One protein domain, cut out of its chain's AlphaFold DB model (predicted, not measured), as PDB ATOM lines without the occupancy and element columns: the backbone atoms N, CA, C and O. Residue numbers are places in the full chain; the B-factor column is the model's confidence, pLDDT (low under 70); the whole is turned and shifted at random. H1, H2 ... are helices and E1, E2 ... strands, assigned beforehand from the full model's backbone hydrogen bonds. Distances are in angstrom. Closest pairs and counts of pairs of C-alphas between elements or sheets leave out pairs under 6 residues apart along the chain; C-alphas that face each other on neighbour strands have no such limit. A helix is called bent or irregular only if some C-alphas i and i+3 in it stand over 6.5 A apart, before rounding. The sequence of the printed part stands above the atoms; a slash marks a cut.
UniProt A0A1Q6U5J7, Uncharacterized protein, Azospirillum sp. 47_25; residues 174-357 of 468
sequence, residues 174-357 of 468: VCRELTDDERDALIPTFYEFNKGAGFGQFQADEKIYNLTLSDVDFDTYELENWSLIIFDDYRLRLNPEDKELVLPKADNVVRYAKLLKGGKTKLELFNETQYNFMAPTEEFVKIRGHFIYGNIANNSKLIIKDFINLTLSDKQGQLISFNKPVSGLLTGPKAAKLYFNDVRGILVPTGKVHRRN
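Overview. This is residues 174 to 357 of the 468 residues of an uncharacterized protein of Azospirillum sp. 47_25 (UniProt A0A1Q6U5J7). The model is a rod-shaped pair of lobes joined by two long antiparallel strands, E5 and E12, which run side by side from one lobe into the other. One lobe is built on the sharply bent hairpin E13 and E14, with E1, E2, E3, E4 and H1 round it and the short H3 at the far end of the rod; the other holds the hairpin E7 and E8 beside E12, and the small sheet E6 E9 E11 E10. The printed part has 184 residues, with three named helices and fourteen named strands in the order E1 H1 E2 E3 E4 H2 E5 E6 E7 E8 E9 E10 E11 E12 E13 E14 H3, and is mostly strand. Ten strands form a branched, twisted sheet; the small sheet is mixed. The whole is loose, with a radius of gyration of the C-alphas of 20.5 A and spans of 66 by 32 by 28 A.

Along the chain. E1, residues 174 to 177, begins at C-alpha 174 (100.898, 141.702, 119.380). H1 is residues 180 to 189, 15.1 A long and irregular, with C-alphas 185 and 188 7.2 A apart. E2 is residues 190 to 194, E3 199 to 203, E4 210 to 214 and H2 222 to 225. E5, residues 227 to 237, is 32.2 A long. E6 is residues 244 to 246, E7 253 to 261 with 25.5 A, E8 264 to 270, E9 274 to 278, E10 285 to 287 and E11 291 to 293. E12, residues 300 to 311, is 35.5 A long and begins at C-alpha 300 (128.842, 126.854, 123.588). E13, residues 318 to 331, bends by 132 degrees at residue 326; E14, residues 337 to 347, bends by 125 degrees at residue 344. H3, residues 351 to 357, ends at C-alpha 357 (86.653, 162.226, 126.716).

Arrangement. E13 has E1 and E5 on one side and antiparallel E14 on the other; N 328 and O 340 are 2.9 A apart, within hydrogen-bond range, as are N 176 of E1 and O 319, 3.0 A, and N 229 of E5 and O 329, 2.8 A. E14 has parallel E3 (N 202 and O 339, 2.8 A) and E4 (N 211 and O 345, 2.9 A) on its other side from E13. E2 is parallel to E4, with N 193 and O 212 3.0 A apart. E12 is antiparallel to E5 (N 232 and O 306, 2.9 A) and to E7 (N 256 and O 305, 2.8 A). E7 and E8 are a hairpin, with N 257 and O 269 2.8 A apart. In the small sheet E9 is antiparallel to E6 (N 245 and O 275, 2.8 A) and parallel to E11 (N 292 and O 276, 2.8 A), which forms a hairpin with E10 (N 287 and O 291, 2.9 A). H1 is on the branched sheet at a height of 10.0 A; H2 only grazes it with residues 223 to 225. Each O i to N i+4 pair is within range in H3, 4 of 6 in H1, and H2 is too short for one.

Size, cuts and confidence. The two C-alphas farthest apart, those of Thr 281 and Arg 356, are 67.1 A apart. The printed part has no cut and no long link. Mean pLDDT of the printed part is 86.3; residues 278 to 283, 287 to 295, 297 to 298 and 352 to 357 are under 70.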
ATOM      1  N   VAL A 174     102.288 141.752 119.840       95.50
ATOM      2  CA  VAL A 174     100.898 141.702 119.380       95.50
ATOM      3  C   VAL A 174     100.270 143.074 119.562       95.50
ATOM      4  O   VAL A 174     100.197 143.585 120.675       95.50
ATOM      5  N   CYS A 175      99.802 143.672 118.469       94.75
ATOM      6  CA  CYS A 175      99.076 144.938 118.507       94.75
ATOM      7  C   CYS A 175      97.576 144.652 118.420       94.75
ATOM      8  O   CYS A 175      97.135 143.961 117.502       94.75
ATOM      9  N   ARG A 176      96.794 145.167 119.374       94.31
ATOM     10  CA  ARG A 176      95.330 145.029 119.366       94.31
ATOM     11  C   ARG A 176      94.644 146.342 119.695       94.31
ATOM     12  O   ARG A 176      95.098 147.073 120.569       94.31
ATOM     13  N   GLU A 177      93.521 146.612 119.048       90.94
ATOM     14  CA  GLU A 177      92.628 147.682 119.490       90.94
ATOM     15  C   GLU A 177      91.952 147.282 120.808       90.94
ATOM     16  O   GLU A 177      91.620 146.113 121.025       90.94
ATOM     17  N   LEU A 178      91.790 148.260 121.697       87.75
ATOM     18  CA  LEU A 178      91.064 148.096 122.953       87.75
ATOM     19  C   LEU A 178      89.670 148.697 122.832       87.75
ATOM     20  O   LEU A 178      89.510 149.789 122.273       87.75
ATOM     21  N   THR A 179      88.684 148.029 123.430       87.69
ATOM     22  CA  THR A 179      87.401 148.679 123.715       87.69
ATOM     23  C   THR A 179      87.584 149.759 124.787       87.69
ATOM     24  O   THR A 179      88.592 149.791 125.501       87.69
ATOM     25  N   ASP A 180      86.616 150.667 124.905       83.31
ATOM     26  CA  ASP A 180      86.682 151.730 125.913       83.31
ATOM     27  C   ASP A 180      86.684 151.148 127.341       83.31
ATOM     28  O   ASP A 180      87.492 151.574 128.161       83.31
ATOM     29  N   ASP A 181      85.890 150.104 127.601       86.50
ATOM     30  CA  ASP A 181      85.836 149.436 128.909       86.50
ATOM     31  C   ASP A 181      87.166 148.751 129.274       86.50
ATOM     32  O   ASP A 181      87.628 148.831 130.413       86.50
ATOM     33  N   GLU A 182      87.812 148.088 128.307       89.88
ATOM     34  CA  GLU A 182      89.128 147.473 128.517       89.88
ATOM     35  C   GLU A 182      90.205 148.521 128.788       89.88
ATOM     36  O   GLU A 182      91.076 148.319 129.635       89.88
ATOM     37  N   ARG A 183      90.155 149.645 128.064       87.12
ATOM     38  CA  ARG A 183      91.087 150.753 128.265       87.12
ATOM     39  C   ARG A 183      90.924 151.335 129.662       87.12
ATOM     40  O   ARG A 183      91.924 151.451 130.366       87.12
ATOM     41  N   ASP A 184      89.692 151.637 130.068       86.00
ATOM     42  CA  ASP A 184      89.381 152.214 131.378       86.00
ATOM     43  C   ASP A 184      89.826 151.289 132.523       86.00
ATOM     44  O   ASP A 184      90.381 151.753 133.522       86.00
ATOM     45  N   ALA A 185      89.685 149.970 132.353       89.75
ATOM     46  CA  ALA A 185      90.176 148.985 133.316       89.75
ATOM     47  C   ALA A 185      91.714 148.959 133.440       89.75
ATOM     48  O   ALA A 185      92.237 148.618 134.503       89.75
ATOM     49  N   LEU A 186      92.442 149.320 132.378       91.31
ATOM     50  CA  LEU A 186      93.907 149.356 132.352       91.31
ATOM     51  C   LEU A 186      94.497 150.695 132.807       91.31
ATOM     52  O   LEU A 186      95.667 150.710 133.186       91.31
ATOM     53  N   ILE A 187      93.717 151.785 132.850       89.12
ATOM     54  CA  ILE A 187      94.151 153.111 133.341       89.12
ATOM     55  C   ILE A 187      95.018 153.049 134.612       89.12
ATOM     56  O   ILE A 187      96.126 153.586 134.586       89.12
ATOM     57  N   PRO A 188      94.612 152.368 135.706       92.38
ATOM     58  CA  PRO A 188      95.391 152.366 136.948       92.38
ATOM     59  C   PRO A 188      96.739 151.633 136.844       92.38
ATOM     60  O   PRO A 188      97.524 151.678 137.788       92.38
ATOM     61  N   THR A 189      96.995 150.941 135.731       95.19
ATOM     62  CA  THR A 189      98.212 150.154 135.492       95.19
ATOM     63  C   THR A 189      99.247 150.875 134.634       95.19
ATOM     64  O   THR A 189     100.340 150.339 134.430       95.19
ATOM     65  N   PHE A 190      98.918 152.060 134.108       94.75
ATOM     66  CA  PHE A 190      99.810 152.811 133.235       94.75
ATOM     67  C   PHE A 190     100.727 153.754 134.007       94.75
ATOM     68  O   PHE A 190     100.309 154.492 134.897       94.75
ATOM     69  N   TYR A 191     101.987 153.771 133.592       96.00
ATOM     70  CA  TYR A 191     102.875 154.902 133.778       96.00
ATOM     71  C   TYR A 191     102.697 155.859 132.596       96.00
ATOM     72  O   TYR A 191     102.764 155.441 131.437       96.00
ATOM     73  N   GLU A 192     102.460 157.134 132.886       94.50
ATOM     74  CA  GLU A 192     102.299 158.171 131.870       94.50
ATOM     75  C   GLU A 192     103.621 158.891 131.615       94.50
ATOM     76  O   GLU A 192     104.255 159.406 132.538       94.50
ATOM     77  N   PHE A 193     104.016 158.967 130.345       94.94
ATOM     78  CA  PHE A 193     105.194 159.709 129.913       94.94
ATOM     79  C   PHE A 193     104.817 160.788 128.902       94.94
ATOM     80  O   PHE A 193     104.053 160.538 127.973       94.94
ATOM     81  N   ASN A 194     105.373 161.988 129.059       92.06
ATOM     82  CA  ASN A 194     105.079 163.124 128.191       92.06
ATOM     83  C   ASN A 194     106.349 163.694 127.552       92.06
ATOM     84  O   ASN A 194     107.470 163.472 128.011       92.06
ATOM     85  N   LYS A 195     106.159 164.490 126.498       88.19
ATOM     86  CA  LYS A 195     107.245 165.167 125.772       88.19
ATOM     87  C   LYS A 195     108.040 166.176 126.608       88.19
ATOM     88  O   LYS A 195     109.152 166.527 126.242       88.19
ATOM     89  N   GLY A 196     107.473 166.691 127.699       87.12
ATOM     90  CA  GLY A 196     108.120 167.667 128.580       87.12
ATOM     91  C   GLY A 196     109.005 167.048 129.663       87.12
ATOM     92  O   GLY A 196     109.730 167.776 130.335       87.12
ATOM     93  N   ALA A 197     108.971 165.724 129.833       86.94
ATOM     94  CA  ALA A 197     109.631 165.038 130.938       86.94
ATOM     95  C   ALA A 197     111.164 164.971 130.809       86.94
ATOM     96  O   ALA A 197     111.847 164.664 131.783       86.94
ATOM     97  N   GLY A 198     111.724 165.261 129.628       90.62
ATOM     98  CA  GLY A 198     113.162 165.162 129.382       90.62
ATOM     99  C   GLY A 198     113.654 163.716 129.497       90.62
ATOM    100  O   GLY A 198     113.089 162.819 128.872       90.62
ATOM    101  N   PHE A 199     114.712 163.487 130.277       93.75
ATOM    102  CA  PHE A 199     115.257 162.150 130.513       93.75
ATOM    103  C   PHE A 199     114.611 161.483 131.732       93.75
ATOM    104  O   PHE A 199     114.661 162.023 132.834       93.75
ATOM    105  N   GLY A 200     114.070 160.282 131.549       93.50
ATOM    106  CA  GLY A 200     113.447 159.490 132.601       93.50
ATOM    107  C   GLY A 200     113.881 158.027 132.589       93.50
ATOM    108  O   GLY A 200     114.350 157.489 131.581       93.50
ATOM    109  N   GLN A 201     113.660 157.367 133.724       95.56
ATOM    110  CA  GLN A 201     113.746 155.919 133.859       95.56
ATOM    111  C   GLN A 201     112.481 155.396 134.545       95.56
ATOM    112  O   GLN A 201     112.039 155.961 135.543       95.56
ATOM    113  N   PHE A 202     111.921 154.306 134.028       96.81
ATOM    114  CA  PHE A 202     110.754 153.637 134.585       96.81
ATOM    115  C   PHE A 202     111.039 152.148 134.802       96.81
ATOM    116  O   PHE A 202     111.602 151.467 133.949       96.81
ATOM    117  N   GLN A 203     110.651 151.635 135.961       97.00
ATOM    118  CA  GLN A 203     110.748 150.226 136.307       97.00
ATOM    119  C   GLN A 203     109.342 149.762 136.664       97.00
ATOM    120  O   GLN A 203     108.778 150.242 137.646       97.00
ATOM    121  N   ALA A 204     108.785 148.864 135.857       96.44
ATOM    122  CA  ALA A 204     107.468 148.308 136.104       96.44
ATOM    123  C   ALA A 204     107.438 147.497 137.406       96.44
ATOM    124  O   ALA A 204     108.415 146.828 137.766       96.44
ATOM    125  N   ASP A 205     106.295 147.540 138.083       95.00
ATOM    126  CA  ASP A 205     105.991 146.745 139.270       95.00
ATOM    127  C   ASP A 205     104.669 145.973 139.098       95.00
ATOM    128  O   ASP A 205     104.120 145.872 138.003       95.00
ATOM    129  N   GLU A 206     104.147 145.364 140.164       92.75
ATOM    130  CA  GLU A 206     102.904 144.582 140.088       92.75
ATOM    131  C   GLU A 206     101.643 145.434 139.854       92.75
ATOM    132  O   GLU A 206     100.626 144.908 139.399       92.75
ATOM    133  N   LYS A 207     101.683 146.731 140.174       94.44
ATOM    134  CA  LYS A 207     100.550 147.656 140.045       94.44
ATOM    135  C   LYS A 207     100.617 148.430 138.738       94.44
ATOM    136  O   LYS A 207      99.617 148.501 138.032       94.44
ATOM    137  N   ILE A 208     101.783 148.986 138.430       96.19
ATOM    138  CA  ILE A 208     102.057 149.824 137.271       96.19
ATOM    139  C   ILE A 208     103.047 149.079 136.382       96.19
ATOM    140  O   ILE A 208     104.252 149.061 136.631       96.19
ATOM    141  N   TYR A 209     102.523 148.449 135.338       96.19
ATOM    142  CA  TYR A 209     103.294 147.581 134.443       96.19
ATOM    143  C   TYR A 209     103.083 147.874 132.962       96.19
ATOM    144  O   TYR A 209     103.699 147.226 132.112       96.19
ATOM    145  N   ASN A 210     102.223 148.837 132.644       96.56
ATOM    146  CA  ASN A 210     102.015 149.304 131.287       96.56
ATOM    147  C   ASN A 210     102.523 150.739 131.130       96.56
ATOM    148  O   ASN A 210     102.661 151.477 132.102       96.56
ATOM    149  N   LEU A 211     102.779 151.144 129.892       96.69
ATOM    150  CA  LEU A 211     103.215 152.493 129.539       96.69
ATOM    151  C   LEU A 211     102.183 153.157 128.625       96.69
ATOM    152  O   LEU A 211     101.626 152.505 127.745       96.69
ATOM    153  N   THR A 212     101.954 154.453 128.799       95.06
ATOM    154  CA  THR A 212     101.198 155.265 127.841       95.06
ATOM    155  C   THR A 212     101.851 156.629 127.669       95.06
ATOM    156  O   THR A 212     102.568 157.116 128.547       95.06
ATOM    157  N   LEU A 213     101.591 157.250 126.523       93.25
ATOM    158  CA  LEU A 213     101.978 158.629 126.263       93.25
ATOM    159  C   LEU A 213     100.856 159.585 126.681       93.25
ATOM    160  O   LEU A 213      99.684 159.317 126.407       93.25
ATOM    161  N   SER A 214     101.223 160.706 127.295       88.75
ATOM    162  CA  SER A 214     100.330 161.833 127.587       88.75
ATOM    163  C   SER A 214     100.814 163.115 126.900       88.75
ATOM    164  O   SER A 214     101.959 163.196 126.450       88.75
ATOM    165  N   ASP A 215      99.922 164.106 126.776       84.50
ATOM    166  CA  ASP A 215     100.192 165.393 126.103       84.50
ATOM    167  C   ASP A 215     100.697 165.242 124.650       84.50
ATOM    168  O   ASP A 215     101.614 165.927 124.189       84.50
ATOM    169  N   VAL A 216     100.112 164.286 123.924       88.06
ATOM    170  CA  VAL A 216     100.388 164.065 122.501       88.06
ATOM    171  C   VAL A 216      99.483 164.965 121.672       88.06
ATOM    172  O   VAL A 216      98.259 164.866 121.751       88.06
ATOM    173  N   ASP A 217     100.088 165.811 120.845       85.19
ATOM    174  CA  ASP A 217      99.366 166.662 119.910       85.19
ATOM    175  C   ASP A 217      99.052 165.898 118.614       85.19
ATOM    176  O   ASP A 217      99.919 165.587 117.792       85.19
ATOM    177  N   PHE A 218      97.775 165.566 118.440       85.44
ATOM    178  CA  PHE A 218      97.288 164.843 117.268       85.44
ATOM    179  C   PHE A 218      97.031 165.750 116.064       85.44
ATOM    180  O   PHE A 218      96.992 165.241 114.946       85.44
ATOM    181  N   ASP A 219      96.874 167.060 116.265       83.50
ATOM    182  CA  ASP A 219      96.648 168.005 115.169       83.50
ATOM    183  C   ASP A 219      97.952 168.303 114.414       83.50
ATOM    184  O   ASP A 219      97.927 168.630 113.226       83.50
ATOM    185  N   THR A 220      99.097 168.109 115.073       84.25
ATOM    186  CA  THR A 220     100.437 168.216 114.475       84.25
ATOM    187  C   THR A 220     101.070 166.867 114.115       84.25
ATOM    188  O   THR A 220     102.248 166.828 113.763       84.25
ATOM    189  N   TYR A 221     100.308 165.764 114.163       83.12
ATOM    190  CA  TYR A 221     100.796 164.402 113.883       83.12
ATOM    191  C   TYR A 221     102.028 164.011 114.723       83.12
ATOM    192  O   TYR A 221     102.914 163.286 114.272       83.12
ATOM    193  N   GLU A 222     102.082 164.460 115.981       88.31
ATOM    194  CA  GLU A 222     103.289 164.384 116.810       88.31
ATOM    195  C   GLU A 222     103.794 162.951 117.046       88.31
ATOM    196  O   GLU A 222     104.990 162.758 117.258       88.31
ATOM    197  N   LEU A 223     102.925 161.937 116.961       91.06
ATOM    198  CA  LEU A 223     103.300 160.522 117.095       91.06
ATOM    199  C   LEU A 223     104.345 160.044 116.084       91.06
ATOM    200  O   LEU A 223     105.052 159.085 116.380       91.06
ATOM    201  N   GLU A 224     104.476 160.695 114.927       91.38
ATOM    202  CA  GLU A 224     105.542 160.391 113.961       91.38
ATOM    203  C   GLU A 224     106.937 160.741 114.500       91.38
ATOM    204  O   GLU A 224     107.928 160.133 114.103       91.38
ATOM    205  N   ASN A 225     107.013 161.672 115.456       91.69
ATOM    206  CA  ASN A 225     108.255 162.083 116.111       91.69
ATOM    207  C   ASN A 225     108.601 161.224 117.334       91.69
ATOM    208  O   ASN A 225     109.607 161.480 117.999       91.69
ATOM    209  N   TRP A 226     107.771 160.229 117.655       93.50
ATOM    210  CA  TRP A 226     108.052 159.268 118.709       93.50
ATOM    211  C   TRP A 226     108.583 157.960 118.121       93.50
ATOM    212  O   TRP A 226     108.013 157.392 117.191       93.50
ATOM    213  N   SER A 227     109.662 157.450 118.710       93.00
ATOM    214  CA  SER A 227     110.287 156.186 118.327       93.00
ATOM    215  C   SER A 227     110.437 155.288 119.543       93.00
ATOM    216  O   SER A 227     110.971 155.702 120.576       93.00
ATOM    217  N   LEU A 228     109.989 154.044 119.398       96.38
ATOM    218  CA  LEU A 228     110.047 153.012 120.420       96.38
ATOM    219  C   LEU A 228     111.035 151.926 119.994       96.38
ATOM    220  O   LEU A 228     110.926 151.373 118.902       96.38
ATOM    221  N   ILE A 229     111.978 151.598 120.872       97.19
ATOM    222  CA  ILE A 229     112.955 150.530 120.665       97.19
ATOM    223  C   ILE A 229     112.805 149.521 121.797       97.19
ATOM    224  O   ILE A 229     112.994 149.871 122.961       97.19
ATOM    225  N   ILE A 230     112.483 148.274 121.465       97.62
ATOM    226  CA  ILE A 230     112.436 147.168 122.429       97.62
ATOM    227  C   ILE A 230     113.781 146.447 122.435       97.62
ATOM    228  O   ILE A 230     114.353 146.186 121.375       97.62
ATOM    229  N   PHE A 231     114.279 146.130 123.628       96.38
ATOM    230  CA  PHE A 231     115.494 145.353 123.838       96.38
ATOM    231  C   PHE A 231     115.114 143.912 124.180       96.38
ATOM    232  O   PHE A 231     114.633 143.638 125.279       96.38
ATOM    233  N   ASP A 232     115.345 142.992 123.247       94.38
ATOM    234  CA  ASP A 232     115.153 141.560 123.462       94.38
ATOM    235  C   ASP A 232     116.513 140.863 123.573       94.38
ATOM    236  O   ASP A 232     117.248 140.745 122.595       94.38
ATOM    237  N   ASP A 233     116.869 140.436 124.785       91.56
ATOM    238  CA  ASP A 233     118.056 139.622 125.057       91.56
ATOM    239  C   ASP A 233     117.591 138.196 125.358       91.56
ATOM    240  O   ASP A 233     116.845 137.974 126.316       91.56
ATOM    241  N   TYR A 234     118.002 137.244 124.525       90.31
ATOM    242  CA  TYR A 234     117.676 135.834 124.703       90.31
ATOM    243  C   TYR A 234     118.856 134.932 124.364       90.31
ATOM    244  O   TYR A 234     119.742 135.250 123.562       90.31
ATOM    245  N   ARG A 235     118.886 133.772 125.015       88.88
ATOM    246  CA  ARG A 235     119.987 132.815 124.911       88.88
ATOM    247  C   ARG A 235     119.534 131.533 124.238       88.88
ATOM    248  O   ARG A 235     118.581 130.895 124.674       88.88
ATOM    249  N   LEU A 236     120.307 131.119 123.243       86.75
ATOM    250  CA  LEU A 236     120.108 129.879 122.514       86.75
ATOM    251  C   LEU A 236     121.224 128.891 122.836       86.75
ATOM    252  O   LEU A 236     122.422 129.225 122.822       86.75
ATOM    253  N   ARG A 237     120.832 127.649 123.117       80.94
ATOM    254  CA  ARG A 237     121.770 126.537 123.190       80.94
ATOM    255  C   ARG A 237     122.120 126.089 121.776       80.94
ATOM    256  O   ARG A 237     121.248 125.893 120.941       80.94
ATOM    257  N   LEU A 238     123.412 125.906 121.521       80.00
ATOM    258  CA  LEU A 238     123.876 125.349 120.256       80.00
ATOM    259  C   LEU A 238     124.019 123.836 120.394       80.00
ATOM    260  O   LEU A 238     124.650 123.356 121.342       80.00
ATOM    261  N   ASN A 239     123.438 123.094 119.458       77.75
ATOM    262  CA  ASN A 239     123.627 121.657 119.361       77.75
ATOM    263  C   ASN A 239     124.925 121.372 118.579       77.75
ATOM    264  O   ASN A 239     125.071 121.864 117.463       77.75
ATOM    265  N   PRO A 240     125.872 120.587 119.123       75.31
ATOM    266  CA  PRO A 240     127.101 120.217 118.416       75.31
ATOM    267  C   PRO A 240     126.886 119.471 117.093       75.31
ATOM    268  O   PRO A 240     127.794 119.438 116.263       75.31
ATOM    269  N   GLU A 241     125.724 118.839 116.912       76.81
ATOM    270  CA  GLU A 241     125.372 118.139 115.672       76.81
ATOM    271  C   GLU A 241     124.881 119.092 114.572       76.81
ATOM    272  O   GLU A 241     124.964 118.754 113.385       76.81
ATOM    273  N   ASP A 242     124.417 120.289 114.945       77.19
ATOM    274  CA  ASP A 242     123.873 121.261 114.005       77.19
ATOM    275  C   ASP A 242     125.013 121.944 113.246       77.19
ATOM    276  O   ASP A 242     125.931 122.538 113.818       77.19
ATOM    277  N   LYS A 243     124.942 121.876 111.918       77.88
ATOM    278  CA  LYS A 243     125.896 122.538 111.015       77.88
ATOM    279  C   LYS A 243     125.449 123.932 110.604       77.88
ATOM    280  O   LYS A 243     126.232 124.675 110.027       77.88
ATOM    281  N   GLU A 244     124.199 124.274 110.874       80.25
ATOM    282  CA  GLU A 244     123.596 125.540 110.494       80.25
ATOM    283  C   GLU A 244     122.486 125.888 111.484       80.25
ATOM    284  O   GLU A 244     121.709 125.024 111.887       80.25
ATOM    285  N   LEU A 245     122.413 127.162 111.853       82.75
ATOM    286  CA  LEU A 245     121.310 127.757 112.586       82.75
ATOM    287  C   LEU A 245     120.820 128.978 111.807       82.75
ATOM    288  O   LEU A 245     121.574 129.926 111.578       82.75
ATOM    289  N   VAL A 246     119.547 128.967 111.427       83.81
ATOM    290  CA  VAL A 246     118.896 130.089 110.745       83.81
ATOM    291  C   VAL A 246     117.963 130.781 111.724       83.81
ATOM    292  O   VAL A 246     117.031 130.177 112.247       83.81
ATOM    293  N   LEU A 247     118.213 132.065 111.954       85.00
ATOM    294  CA  LEU A 247     117.401 132.930 112.793       85.00
ATOM    295  C   LEU A 247     116.849 134.056 111.915       85.00
ATOM    296  O   LEU A 247     117.528 135.074 111.731       85.00
ATOM    297  N   PRO A 248     115.639 133.913 111.353       85.44
ATOM    298  CA  PRO A 248     115.020 135.010 110.630       85.44
ATOM    299  C   PRO A 248     114.842 136.221 111.557       85.44
ATOM    300  O   PRO A 248     114.732 136.099 112.780       85.44
ATOM    301  N   LYS A 249     114.862 137.410 110.964       87.31
ATOM    302  CA  LYS A 249     114.560 138.668 111.646       87.31
ATOM    303  C   LYS A 249     113.743 139.538 110.700       87.31
ATOM    304  O   LYS A 249     113.918 139.441 109.487       87.31
ATOM    305  N   ALA A 250     112.879 140.379 111.252       87.69
ATOM    306  CA  ALA A 250     112.168 141.380 110.470       87.69
ATOM    307  C   ALA A 250     113.085 142.572 110.127       87.69
ATOM    308  O   ALA A 250     114.131 142.773 110.753       87.69
ATOM    309  N   ASP A 251     112.690 143.374 109.137       89.25
ATOM    310  CA  ASP A 251     113.484 144.517 108.656       89.25
ATOM    311  C   ASP A 251     113.680 145.595 109.726       89.25
ATOM    312  O   ASP A 251     114.716 146.255 109.780       89.25
ATOM    313  N   ASN A 252     112.713 145.729 110.632       91.62
ATOM    314  CA  ASN A 252     112.758 146.666 111.748       91.62
ATOM    315  C   ASN A 252     113.612 146.178 112.935       91.62
ATOM    316  O   ASN A 252     113.725 146.889 113.937       91.62
ATOM    317  N   VAL A 253     114.215 144.989 112.840       94.19
ATOM    318  CA  VAL A 253     115.056 144.397 113.884       94.19
ATOM    319  C   VAL A 253     116.529 144.545 113.528       94.19
ATOM    320  O   VAL A 253     116.999 144.039 112.505       94.19
ATOM    321  N   VAL A 254     117.292 145.173 114.417       94.50
ATOM    322  CA  VAL A 254     118.757 145.164 114.365       94.50
ATOM    323  C   VAL A 254     119.255 144.113 115.343       94.50
ATOM    324  O   VAL A 254     118.991 144.202 116.538       94.50
ATOM    325  N   ARG A 255     119.983 143.114 114.840       92.94
ATOM    326  CA  ARG A 255     120.481 142.003 115.655       92.94
ATOM    327  C   ARG A 255     121.948 142.177 115.998       92.94
ATOM    328  O   ARG A 255     122.766 142.456 115.126       92.94
ATOM    329  N   TYR A 256     122.300 141.890 117.238       93.31
ATOM    330  CA  TYR A 256     123.676 141.690 117.655       93.31
ATOM    331  C   TYR A 256     123.804 140.359 118.389       93.31
ATOM    332  O   TYR A 256     123.113 140.108 119.372       93.31
ATOM    333  N   ALA A 257     124.688 139.492 117.910       90.62
ATOM    334  CA  ALA A 257     124.848 138.142 118.418       90.62
ATOM    335  C   ALA A 257     126.255 137.928 118.985       90.62
ATOM    336  O   ALA A 257     127.257 138.321 118.390       90.62
ATOM    337  N   LYS A 258     126.332 137.274 120.144       89.88
ATOM    338  CA  LYS A 258     127.578 136.917 120.830       89.88
ATOM    339  C   LYS A 258     127.687 135.412 120.958       89.88
ATOM    340  O   LYS A 258     126.871 134.781 121.627       89.88
ATOM    341  N   LEU A 259     128.736 134.847 120.373       87.56
ATOM    342  CA  LEU A 259     129.067 133.440 120.531       87.56
ATOM    343  C   LEU A 259     129.996 133.258 121.730       87.56
ATOM    344  O   LEU A 259     131.114 133.782 121.765       87.56
ATOM    345  N   LEU A 260     129.532 132.491 122.711       85.75
ATOM    346  CA  LEU A 260     130.280 132.129 123.907       85.75
ATOM    347  C   LEU A 260     130.751 130.678 123.821       85.75
ATOM    348  O   LEU A 260     129.983 129.807 123.421       85.75
ATOM    349  N   LYS A 261     131.974 130.400 124.285       81.25
ATOM    350  CA  LYS A 261     132.495 129.037 124.502       81.25
ATOM    351  C   LYS A 261     133.235 128.972 125.826       81.25
ATOM    352  O   LYS A 261     134.179 129.733 126.042       81.25
ATOM    353  N   GLY A 262     132.806 128.078 126.717       78.00
ATOM    354  CA  GLY A 262     133.416 127.945 128.047       78.00
ATOM    355  C   GLY A 262     133.376 129.244 128.858       78.00
ATOM    356  O   GLY A 262     134.337 129.571 129.547       78.00
ATOM    357  N   GLY A 263     132.300 130.024 128.707       76.69
ATOM    358  CA  GLY A 263     132.102 131.300 129.402       76.69
ATOM    359  C   GLY A 263     132.876 132.495 128.833       76.69
ATOM    360  O   GLY A 263     132.714 133.598 129.342       76.69
ATOM    361  N   LYS A 264     133.685 132.318 127.779       80.56
ATOM    362  CA  LYS A 264     134.402 133.416 127.113       80.56
ATOM    363  C   LYS A 264     133.737 133.783 125.792       80.56
ATOM    364  O   LYS A 264     133.373 132.887 125.028       80.56
ATOM    365  N   THR A 265     133.636 135.081 125.511       82.75
ATOM    366  CA  THR A 265     133.236 135.587 124.191       82.75
ATOM    367  C   THR A 265     134.287 135.206 123.169       82.75
ATOM    368  O   THR A 265     135.481 135.413 123.383       82.75
ATOM    369  N   LYS A 266     133.834 134.590 122.083       85.06
ATOM    370  CA  LYS A 266     134.690 134.128 120.997       85.06
ATOM    371  C   LYS A 266     134.447 134.881 119.707       85.06
ATOM    372  O   LYS A 266     135.397 135.102 118.971       85.06
ATOM    373  N   LEU A 267     133.202 135.270 119.455       85.19
ATOM    374  CA  LEU A 267     132.834 135.997 118.255       85.19
ATOM    375  C   LEU A 267     131.665 136.933 118.542       85.19
ATOM    376  O   LEU A 267     130.770 136.596 119.323       85.19
ATOM    377  N   GLU A 268     131.675 138.084 117.883       88.50
ATOM    378  CA  GLU A 268     130.578 139.041 117.869       88.50
ATOM    379  C   GLU A 268     130.132 139.228 116.422       88.50
ATOM    380  O   GLU A 268     130.947 139.368 115.508       88.50
ATOM    381  N   LEU A 269     128.827 139.163 116.205       87.62
ATOM    382  CA  LEU A 269     128.208 139.164 114.892       87.62
ATOM    383  C   LEU A 269     127.140 140.244 114.876       87.62
ATOM    384  O   LEU A 269     126.359 140.379 115.817       87.62
ATOM    385  N   PHE A 270     127.109 141.015 113.799       89.94
ATOM    386  CA  PHE A 270     126.158 142.099 113.631       89.94
ATOM    387  C   PHE A 270     125.251 141.799 112.448       89.94
ATOM    388  O   PHE A 270     125.727 141.535 111.348       89.94
ATOM    389  N   ASN A 271     123.950 141.862 112.709       88.06
ATOM    390  CA  ASN A 271     122.864 141.787 111.745       88.06
ATOM    391  C   ASN A 271     122.790 140.493 110.908       88.06
ATOM    392  O   ASN A 271     122.184 140.497 109.841       88.06
ATOM    393  N   GLU A 272     123.365 139.391 111.400       84.62
ATOM    394  CA  GLU A 272     123.369 138.094 110.708       84.62
ATOM    395  C   GLU A 272     122.096 137.277 110.982       84.62
ATOM    396  O   GLU A 272     121.597 137.209 112.114       84.62
ATOM    397  N   THR A 273     121.597 136.606 109.943       83.94
ATOM    398  CA  THR A 273     120.419 135.719 109.996       83.94
ATOM    399  C   THR A 273     120.771 134.241 109.859       83.94
ATOM    400  O   THR A 273     119.969 133.392 110.237       83.94
ATOM    401  N   GLN A 274     121.962 133.917 109.355       81.69
ATOM    402  CA  GLN A 274     122.434 132.548 109.153       81.69
ATOM    403  C   GLN A 274     123.775 132.344 109.854       81.69
ATOM    404  O   GLN A 274     124.695 133.148 109.714       81.69
ATOM    405  N   TYR A 275     123.869 131.256 110.613       80.00
ATOM    406  CA  TYR A 275     125.016 130.897 111.435       80.00
ATOM    407  C   TYR A 275     125.441 129.483 111.043       80.00
ATOM    408  O   TYR A 275     124.888 128.501 111.528       80.00
ATOM    409  N   ASN A 276     126.404 129.369 110.131       77.88
ATOM    410  CA  ASN A 276     126.936 128.069 109.722       77.88
ATOM    411  C   ASN A 276     128.079 127.649 110.639       77.88
ATOM    412  O   ASN A 276     128.996 128.437 110.840       77.88
ATOM    413  N   PHE A 277     128.064 126.415 111.131       77.19
ATOM    414  CA  PHE A 277     129.067 125.849 112.026       77.19
ATOM    415  C   PHE A 277     129.840 124.720 111.336       77.19
ATOM    416  O   PHE A 277     129.279 123.703 110.927       77.19
ATOM    417  N   MET A 278     131.160 124.879 111.216       68.62
ATOM    418  CA  MET A 278     132.061 123.861 110.655       68.62
ATOM    419  C   MET A 278     133.243 123.574 111.597       68.62
ATOM    420  O   MET A 278     133.683 124.449 112.338       68.62
ATOM    421  N   ALA A 279     133.808 122.363 111.553       67.88
ATOM    422  CA  ALA A 279     134.964 121.933 112.361       67.88
ATOM    423  C   ALA A 279     136.190 121.598 111.471       67.88
ATOM    424  O   ALA A 279     135.954 121.186 110.332       67.88
ATOM    425  N   PRO A 280     137.469 121.632 111.944       52.00
ATOM    426  CA  PRO A 280     138.025 122.097 113.228       52.00
ATOM    427  C   PRO A 280     139.415 122.794 113.092       52.00
ATOM    428  O   PRO A 280     140.450 122.143 112.969       52.00
ATOM    429  N   THR A 281     139.494 124.108 113.235       55.12
ATOM    430  CA  THR A 281     140.627 124.705 113.966       55.12
ATOM    431  C   THR A 281     139.995 125.462 115.126       55.12
ATOM    432  O   THR A 281     138.855 125.902 115.026       55.12
ATOM    433  N   GLU A 282     140.606 125.426 116.304       60.62
ATOM    434  CA  GLU A 282     139.912 125.675 117.581       60.62
ATOM    435  C   GLU A 282     139.315 127.082 117.741       60.62
ATOM    436  O   GLU A 282     138.516 127.318 118.658       60.62
ATOM    437  N   GLU A 283     139.697 128.003 116.863       65.88
ATOM    438  CA  GLU A 283     139.321 129.403 116.906       65.88
ATOM    439  C   GLU A 283     138.041 129.670 116.123       65.88
ATOM    440  O   GLU A 283     137.848 129.172 115.014       65.88
ATOM    441  N   PHE A 284     137.158 130.469 116.729       71.00
ATOM    442  CA  PHE A 284     135.962 130.931 116.049       71.00
ATOM    443  C   PHE A 284     136.303 132.077 115.103       71.00
ATOM    444  O   PHE A 284     136.736 133.128 115.567       71.00
ATOM    445  N   VAL A 285     136.081 131.893 113.802       72.56
ATOM    446  CA  VAL A 285     136.352 132.924 112.785       72.56
ATOM    447  C   VAL A 285     135.103 133.175 111.948       72.56
ATOM    448  O   VAL A 285     134.474 132.227 111.470       72.56
ATOM    449  N   LYS A 286     134.761 134.456 111.753       72.75
ATOM    450  CA  LYS A 286     133.739 134.893 110.794       72.75
ATOM    451  C   LYS A 286     134.353 134.923 109.393       72.75
ATOM    452  O   LYS A 286     135.288 135.681 109.157       72.75
ATOM    453  N   ILE A 287     133.810 134.153 108.454       69.44
ATOM    454  CA  ILE A 287     134.209 134.186 107.041       69.44
ATOM    455  C   ILE A 287     133.014 134.634 106.196       69.44
ATOM    456  O   ILE A 287     131.931 134.062 106.301       69.44
ATOM    457  N   ARG A 288     133.217 135.668 105.363       62.97
ATOM    458  CA  ARG A 288     132.247 136.193 104.376       62.97
ATOM    459  C   ARG A 288     130.801 136.289 104.894       62.97
ATOM    460  O   ARG A 288     129.910 135.654 104.340       62.97
ATOM    461  N   GLY A 289     130.569 137.057 105.960       59.28
ATOM    462  CA  GLY A 289     129.219 137.316 106.491       59.28
ATOM    463  C   GLY A 289     128.598 136.136 107.245       59.28
ATOM    464  O   GLY A 289     128.204 136.290 108.390       59.28
ATOM    465  N   HIS A 290     128.612 134.933 106.674       63.91
ATOM    466  CA  HIS A 290     127.650 133.880 107.015       63.91
ATOM    467  C   HIS A 290     128.264 132.594 107.589       63.91
ATOM    468  O   HIS A 290     127.535 131.697 108.020       63.91
ATOM    469  N   PHE A 291     129.595 132.465 107.585       59.38
ATOM    470  CA  PHE A 291     130.277 131.251 108.040       59.38
ATOM    471  C   PHE A 291     131.004 131.468 109.363       59.38
ATOM    472  O   PHE A 291     131.825 132.376 109.487       59.38
ATOM    473  N   ILE A 292     130.727 130.596 110.333       65.88
ATOM    474  CA  ILE A 292     131.428 130.501 111.611       65.88
ATOM    475  C   ILE A 292     132.222 129.193 111.600       65.88
ATOM    476  O   ILE A 292     131.687 128.091 111.728       65.88
ATOM    477  N   TYR A 293     133.537 129.301 111.460       59.12
ATOM    478  CA  TYR A 293     134.415 128.149 111.658       59.12
ATOM    479  C   TYR A 293     134.678 127.987 113.140       59.12
ATOM    480  O   TYR A 293     135.029 128.970 113.766       59.12
ATOM    481  N   GLY A 294     134.505 126.794 113.703       63.00
ATOM    482  CA  GLY A 294     134.848 126.490 115.088       63.00
ATOM    483  C   GLY A 294     133.985 125.376 115.674       63.00
ATOM    484  O   GLY A 294     132.791 125.263 115.410       63.00
ATOM    485  N   ASN A 295     134.600 124.525 116.497       67.19
ATOM    486  CA  ASN A 295     133.897 123.413 117.134       67.19
ATOM    487  C   ASN A 295     132.921 123.933 118.210       67.19
ATOM    488  O   ASN A 295     133.372 124.489 119.226       67.19
ATOM    489  N   ILE A 296     131.619 123.711 117.995       71.62
ATOM    490  CA  ILE A 296     130.575 123.833 119.016       71.62
ATOM    491  C   ILE A 296     130.798 122.720 120.044       71.62
ATOM    492  O   ILE A 296     130.357 121.587 119.893       71.62
ATOM    493  N   ALA A 297     131.490 123.050 121.130       69.00
ATOM    494  CA  ALA A 297     131.535 122.171 122.292       69.00
ATOM    495  C   ALA A 297     130.220 122.280 123.083       69.00
ATOM    496  O   ALA A 297     129.546 123.309 123.013       69.00
ATOM    497  N   ASN A 298     129.912 121.284 123.925       67.81
ATOM    498  CA  ASN A 298     128.717 121.239 124.793       67.81
ATOM    499  C   ASN A 298     128.515 122.479 125.695       67.81
ATOM    500  O   ASN A 298     127.452 122.647 126.284       67.81
ATOM    501  N   ASN A 299     129.534 123.331 125.834       75.25
ATOM    502  CA  ASN A 299     129.520 124.564 126.617       75.25
ATOM    503  C   ASN A 299     129.445 125.842 125.756       75.25
ATOM    504  O   ASN A 299     129.826 126.917 126.233       75.25
ATOM    505  N   SER A 300     129.015 125.721 124.498       80.62
ATOM    506  CA  SER A 300     128.842 126.854 123.588       80.62
ATOM    507  C   SER A 300     127.413 127.386 123.658       80.62
ATOM    508  O   SER A 300     126.460 126.614 123.754       80.62
ATOM    509  N   LYS A 301     127.260 128.709 123.624       85.69
ATOM    510  CA  LYS A 301     125.957 129.385 123.642       85.69
ATOM    511  C   LYS A 301     125.971 130.572 122.702       85.69
ATOM    512  O   LYS A 301     126.997 131.241 122.584       85.69
ATOM    513  N   LEU A 302     124.824 130.860 122.107       86.81
ATOM    514  CA  LEU A 302     124.610 132.066 121.328       86.81
ATOM    515  C   LEU A 302     123.704 133.001 122.132       86.81
ATOM    516  O   LEU A 302     122.605 132.620 122.520       86.81
ATOM    517  N   ILE A 303     124.192 134.199 122.438       90.44
ATOM    518  CA  ILE A 303     123.384 135.263 123.039       90.44
ATOM    519  C   ILE A 303     122.948 136.178 121.911       90.44
ATOM    520  O   ILE A 303     123.805 136.717 121.210       90.44
ATOM    521  N   ILE A 304     121.646 136.359 121.750       91.25
ATOM    522  CA  ILE A 304     121.066 137.266 120.773       91.25
ATOM    523  C   ILE A 304     120.539 138.494 121.500       91.25
ATOM    524  O   ILE A 304     119.856 138.379 122.510       91.25
ATOM    525  N   LYS A 305     120.879 139.669 120.975       94.12
ATOM    526  CA  LYS A 305     120.336 140.961 121.382       94.12
ATOM    527  C   LYS A 305     119.668 141.592 120.172       94.12
ATOM    528  O   LYS A 305     120.353 142.117 119.292       94.12
ATOM    529  N   ASP A 306     118.352 141.507 120.131       95.00
ATOM    530  CA  ASP A 306     117.525 142.101 119.094       95.00
ATOM    531  C   ASP A 306     117.016 143.470 119.569       95.00
ATOM    532  O   ASP A 306     116.422 143.611 120.638       95.00
ATOM    533  N   PHE A 307     117.281 144.499 118.767       96.31
ATOM    534  CA  PHE A 307     116.755 145.849 118.936       96.31
ATOM    535  C   PHE A 307     115.603 146.028 117.954       96.31
ATOM    536  O   PHE A 307     115.822 146.158 116.745       96.31
ATOM    537  N   ILE A 308     114.375 145.985 118.463       95.88
ATOM    538  CA  ILE A 308     113.160 146.010 117.648       95.88
ATOM    539  C   ILE A 308     112.651 147.446 117.587       95.88
ATOM    540  O   ILE A 308     112.173 147.978 118.588       95.88
ATOM    541  N   ASN A 309     112.750 148.070 116.416       95.12
ATOM    542  CA  ASN A 309     112.263 149.428 116.200       95.12
ATOM    543  C   ASN A 309     110.778 149.396 115.839       95.12
ATOM    544  O   ASN A 309     110.362 148.692 114.917       95.12
ATOM    545  N   LEU A 310     109.972 150.170 116.552       93.88
ATOM    546  CA  LEU A 310     108.543 150.294 116.324       93.88
ATOM    547  C   LEU A 310     108.188 151.756 116.092       93.88
ATOM    548  O   LEU A 310     108.403 152.617 116.947       93.88
ATOM    549  N   THR A 311     107.581 152.010 114.940       91.12
ATOM    550  CA  THR A 311     106.851 153.248 114.692       91.12
ATOM    551  C   THR A 311     105.559 153.231 115.511       91.12
ATOM    552  O   THR A 311     104.938 152.175 115.665       91.12
ATOM    553  N   LEU A 312     105.192 154.381 116.085       92.94
ATOM    554  CA  LEU A 312     103.973 154.531 116.885       92.94
ATOM    555  C   LEU A 312     102.808 155.136 116.090       92.94
ATOM    556  O   LEU A 312     101.651 154.912 116.440       92.94
ATOM    557  N   SER A 313     103.088 155.871 115.011       90.50
ATOM    558  CA  SER A 313     102.060 156.542 114.207       90.50
ATOM    559  C   SER A 313     101.057 155.579 113.562       90.50
ATOM    560  O   SER A 313      99.877 155.912 113.480       90.50
ATOM    561  N   ASP A 314     101.490 154.374 113.183       89.94
ATOM    562  CA  ASP A 314     100.667 153.307 112.599       89.94
ATOM    563  C   ASP A 314      99.898 152.473 113.642       89.94
ATOM    564  O   ASP A 314      99.033 151.681 113.278       89.94
ATOM    565  N   LYS A 315     100.182 152.660 114.937       91.88
ATOM    566  CA  LYS A 315      99.613 151.871 116.049       91.88
ATOM    567  C   LYS A 315      98.674 152.679 116.938       91.88
ATOM    568  O   LYS A 315      98.373 152.273 118.056       91.88
ATOM    569  N   GLN A 316      98.197 153.827 116.466       90.94
ATOM    570  CA  GLN A 316      97.312 154.710 117.227       90.94
ATOM    571  C   GLN A 316      96.090 153.990 117.803       90.94
ATOM    572  O   GLN A 316      95.328 153.355 117.081       90.94
ATOM    573  N   GLY A 317      95.870 154.147 119.110       88.75
ATOM    574  CA  GLY A 317      94.740 153.549 119.823       88.75
ATOM    575  C   GLY A 317      94.890 152.053 120.109       88.75
ATOM    576  O   GLY A 317      93.990 151.471 120.720       88.75
ATOM    577  N   GLN A 318      96.002 151.440 119.698       93.88
ATOM    578  CA  GLN A 318      96.292 150.033 119.931       93.88
ATOM    579  C   GLN A 318      97.158 149.849 121.178       93.88
ATOM    580  O   GLN A 318      98.037 150.656 121.493       93.88
ATOM    581  N   LEU A 319      96.916 148.744 121.876       95.88
ATOM    582  CA  LEU A 319      97.799 148.216 122.900       95.88
ATOM    583  C   LEU A 319      98.811 147.279 122.239       95.88
ATOM    584  O   LEU A 319      98.445 146.235 121.695       95.88
ATOM    585  N   ILE A 320     100.082 147.647 122.330       96.88
ATOM    586  CA  ILE A 320     101.218 146.799 121.986       96.88
ATOM    587  C   ILE A 320     101.480 145.905 123.197       96.88
ATOM    588  O   ILE A 320     101.870 146.404 124.248       96.88
ATOM    589  N   SER A 321     101.225 144.608 123.076       96.00
ATOM    590  CA  SER A 321     101.396 143.617 124.146       96.00
ATOM    591  C   SER A 321     102.577 142.699 123.850       96.00
ATOM    592  O   SER A 321     102.850 142.399 122.685       96.00
ATOM    593  N   PHE A 322     103.234 142.219 124.906       95.69
ATOM    594  CA  PHE A 322     104.396 141.335 124.808       95.69
ATOM    595  C   PHE A 322     104.132 139.983 125.482       95.69
ATOM    596  O   PHE A 322     103.444 139.910 126.502       95.69
ATOM    597  N   ASN A 323     104.700 138.903 124.937       94.19
ATOM    598  CA  ASN A 323     104.620 137.555 125.526       94.19
ATOM    599  C   ASN A 323     105.401 137.412 126.849       94.19
ATOM    600  O   ASN A 323     105.099 136.537 127.660       94.19
ATOM    601  N   LYS A 324     106.392 138.277 127.075       93.38
ATOM    602  CA  LYS A 324     107.194 138.382 128.300       93.38
ATOM    603  C   LYS A 324     107.432 139.862 128.641       93.38
ATOM    604  O   LYS A 324     107.348 140.687 127.736       93.38
ATOM    605  N   PRO A 325     107.718 140.221 129.907       94.69
ATOM    606  CA  PRO A 325     108.114 141.585 130.260       94.69
ATOM    607  C   PRO A 325     109.343 142.028 129.461       94.69
ATOM    608  O   PRO A 325     110.275 141.240 129.280       94.69
ATOM    609  N   VAL A 326     109.342 143.274 128.989       95.94
ATOM    610  CA  VAL A 326     110.409 143.813 128.139       95.94
ATOM    611  C   VAL A 326     111.009 145.095 128.698       95.94
ATOM    612  O   VAL A 326     110.357 145.876 129.394       95.94
ATOM    613  N   SER A 327     112.260 145.327 128.322       97.06
ATOM    614  CA  SER A 327     112.942 146.603 128.498       97.06
ATOM    615  C   SER A 327     113.066 147.318 127.163       97.06
ATOM    616  O   SER A 327     113.009 146.703 126.097       97.06
ATOM    617  N   GLY A 328     113.271 148.626 127.207       97.31
ATOM    618  CA  GLY A 328     113.427 149.394 125.988       97.31
ATOM    619  C   GLY A 328     113.694 150.865 126.221       97.31
ATOM    620  O   GLY A 328     113.905 151.333 127.343       97.31
ATOM    621  N   LEU A 329     113.696 151.586 125.110       97.38
ATOM    622  CA  LEU A 329     113.886 153.018 125.046       97.38
ATOM    623  C   LEU A 329     112.748 153.628 124.235       97.38
ATOM    624  O   LEU A 329     112.528 153.280 123.076       97.38
ATOM    625  N   LEU A 330     112.052 154.573 124.846       96.81
ATOM    626  CA  LEU A 330     111.069 155.418 124.195       96.81
ATOM    627  C   LEU A 330     111.674 156.811 124.032       96.81
ATOM    628  O   LEU A 330     112.097 157.434 125.002       96.81
ATOM    629  N   THR A 331     111.728 157.297 122.800       94.56
ATOM    630  CA  THR A 331     112.246 158.628 122.468       94.56
ATOM    631  C   THR A 331     111.166 159.453 121.801       94.56
ATOM    632  O   THR A 331     110.347 158.912 121.061       94.56
ATOM    633  N   GLY A 332     111.165 160.750 122.072       92.38
ATOM    634  CA  GLY A 332     110.168 161.672 121.564       92.38
ATOM    635  C   GLY A 332     110.713 163.085 121.364       92.38
ATOM    636  O   GLY A 332     111.916 163.338 121.522       92.38
ATOM    637  N   PRO A 333     109.825 164.029 121.021       89.25
ATOM    638  CA  PRO A 333     110.175 165.428 120.820       89.25
ATOM    639  C   PRO A 333     110.686 166.087 122.109       89.25
ATOM    640  O   PRO A 333     110.579 165.535 123.202       89.25
ATOM    641  N   LYS A 334     111.269 167.288 121.983       88.44
ATOM    642  CA  LYS A 334     111.820 168.081 123.106       88.44
ATOM    643  C   LYS A 334     112.842 167.321 123.971       88.44
ATOM    644  O   LYS A 334     112.938 167.542 125.174       88.44
ATOM    645  N   ALA A 335     113.626 166.441 123.342       88.44
ATOM    646  CA  ALA A 335     114.601 165.573 124.003       88.44
ATOM    647  C   ALA A 335     113.993 164.598 125.034       88.44
ATOM    648  O   ALA A 335     114.718 164.098 125.898       88.44
ATOM    649  N   ALA A 336     112.697 164.286 124.917       93.50
ATOM    650  CA  ALA A 336     112.051 163.266 125.726       93.50
ATOM    651  C   ALA A 336     112.687 161.895 125.465       93.50
ATOM    652  O   ALA A 336     112.758 161.423 124.327       93.50
ATOM    653  N   LYS A 337     113.178 161.256 126.524       95.56
ATOM    654  CA  LYS A 337     113.808 159.937 126.491       95.56
ATOM    655  C   LYS A 337     113.450 159.187 127.762       95.56
ATOM    656  O   LYS A 337     113.786 159.639 128.848       95.56
ATOM    657  N   LEU A 338     112.824 158.029 127.626       97.44
ATOM    658  CA  LEU A 338     112.474 157.151 128.732       97.44
ATOM    659  C   LEU A 338     113.105 155.782 128.523       97.44
ATOM    660  O   LEU A 338     112.745 155.071 127.584       97.44
ATOM    661  N   TYR A 339     113.996 155.388 129.427       97.81
ATOM    662  CA  TYR A 339     114.378 153.985 129.556       97.81
ATOM    663  C   TYR A 339     113.368 153.272 130.443       97.81
ATOM    664  O   TYR A 339     113.126 153.709 131.565       97.81
ATOM    665  N   PHE A 340     112.792 152.175 129.966       97.62
ATOM    666  CA  PHE A 340     111.843 151.391 130.745       97.62
ATOM    667  C   PHE A 340     112.293 149.940 130.893       97.62
ATOM    668  O   PHE A 340     112.999 149.409 130.033       97.62
ATOM    669  N   ASN A 341     111.865 149.304 131.979       97.06
ATOM    670  CA  ASN A 341     112.159 147.913 132.302       97.06
ATOM    671  C   ASN A 341     110.907 147.175 132.778       97.06
ATOM    672  O   ASN A 341     110.057 147.766 133.446       97.06
ATOM    673  N   ASP A 342     110.850 145.879 132.468       96.06
ATOM    674  CA  ASP A 342     109.802 144.930 132.867       96.06
ATOM    675  C   ASP A 342     108.364 145.325 132.463       96.06
ATOM    676  O   ASP A 342     107.381 144.890 133.068       96.06
ATOM    677  N   VAL A 343     108.219 146.118 131.399       97.19
ATOM    678  CA  VAL A 343     106.918 146.565 130.878       97.19
ATOM    679  C   VAL A 343     106.218 145.423 130.142       97.19
ATOM    680  O   VAL A 343     106.845 144.693 129.377       97.19
ATOM    681  N   ARG A 344     104.905 145.266 130.346       96.12
ATOM    682  CA  ARG A 344     104.096 144.210 129.698       96.12
ATOM    683  C   ARG A 344     103.286 144.693 128.502       96.12
ATOM    684  O   ARG A 344     102.932 143.885 127.642       96.12
ATOM    685  N   GLY A 345     103.009 145.988 128.433       96.06
ATOM    686  CA  GLY A 345     102.303 146.570 127.307       96.06
ATOM    687  C   GLY A 345     102.459 148.079 127.207       96.06
ATOM    688  O   GLY A 345     102.750 148.766 128.188       96.06
ATOM    689  N   ILE A 346     102.276 148.595 125.997       96.81
ATOM    690  CA  ILE A 346     102.361 150.019 125.680       96.81
ATOM    691  C   ILE A 346     101.090 150.412 124.939       96.81
ATOM    692  O   ILE A 346     100.827 149.914 123.845       96.81
ATOM    693  N   LEU A 347     100.288 151.287 125.540       95.06
ATOM    694  CA  LEU A 347      99.117 151.858 124.892       95.06
ATOM    695  C   LEU A 347      99.542 153.087 124.098       95.06
ATOM    696  O   LEU A 347     100.047 154.062 124.654       95.06
ATOM    697  N   VAL A 348      99.316 153.048 122.789       94.69
ATOM    698  CA  VAL A 348      99.530 154.217 121.939       94.69
ATOM    699  C   VAL A 348      98.264 155.070 121.990       94.69
ATOM    700  O   VAL A 348      97.184 154.579 121.642       94.69
ATOM    701  N   PRO A 349      98.344 156.339 122.415       90.25
ATOM    702  CA  PRO A 349      97.157 157.170 122.527       90.25
ATOM    703  C   PRO A 349      96.577 157.486 121.140       90.25
ATOM    704  O   PRO A 349      97.248 157.388 120.112       90.25
ATOM    705  N   THR A 350      95.301 157.870 121.106       86.31
ATOM    706  CA  THR A 350      94.605 158.270 119.875       86.31
ATOM    707  C   THR A 350      93.771 159.524 120.101       86.31
ATOM    708  O   THR A 350      93.046 159.634 121.095       86.31
ATOM    709  N   GLY A 351      93.808 160.445 119.135       74.50
ATOM    710  CA  GLY A 351      93.041 161.691 119.188       74.50
ATOM    711  C   GLY A 351      91.525 161.478 119.237       74.50
ATOM    712  O   GLY A 351      90.811 162.303 119.798       74.50
ATOM    713  N   LYS A 352      91.012 160.346 118.725       68.94
ATOM    714  CA  LYS A 352      89.574 160.017 118.779       68.94
ATOM    715  C   LYS A 352      89.068 159.832 120.211       68.94
ATOM    716  O   LYS A 352      87.956 160.242 120.525       68.94
ATOM    717  N   VAL A 353      89.870 159.197 121.060       63.31
ATOM    718  CA  VAL A 353      89.507 158.908 122.454       63.31
ATOM    719  C   VAL A 353      89.709 160.148 123.314       63.31
ATOM    720  O   VAL A 353      88.856 160.442 124.142       63.31
ATOM    721  N   HIS A 354      90.780 160.907 123.063       61.59
ATOM    722  CA  HIS A 354      91.019 162.174 123.752       61.59
ATOM    723  C   HIS A 354      89.858 163.156 123.526       61.59
ATOM    724  O   HIS A 354      89.199 163.545 124.484       61.59
ATOM    725  N   ARG A 355      89.478 163.400 122.261       60.69
ATOM    726  CA  ARG A 355      88.328 164.258 121.921       60.69
ATOM    727  C   ARG A 355      87.009 163.764 122.512       60.69
ATOM    728  O   ARG A 355      86.234 164.565 123.017       60.69
ATOM    729  N   ARG A 356      86.740 162.453 122.483       60.41
ATOM    730  CA  ARG A 356      85.513 161.887 123.071       60.41
ATOM    731  C   ARG A 356      85.461 162.095 124.587       60.41
ATOM    732  O   ARG A 356      84.385 162.354 125.122       60.41
ATOM    733  N   ASN A 357      86.589 161.958 125.282       63.19
ATOM    734  CA  ASN A 357      86.653 162.226 126.716       63.19
ATOM    735  C   ASN A 357      86.421 163.709 127.008       63.19
ATOM    736  O   ASN A 357      85.587 164.004 127.861       63.19
TER     737      ASN A 357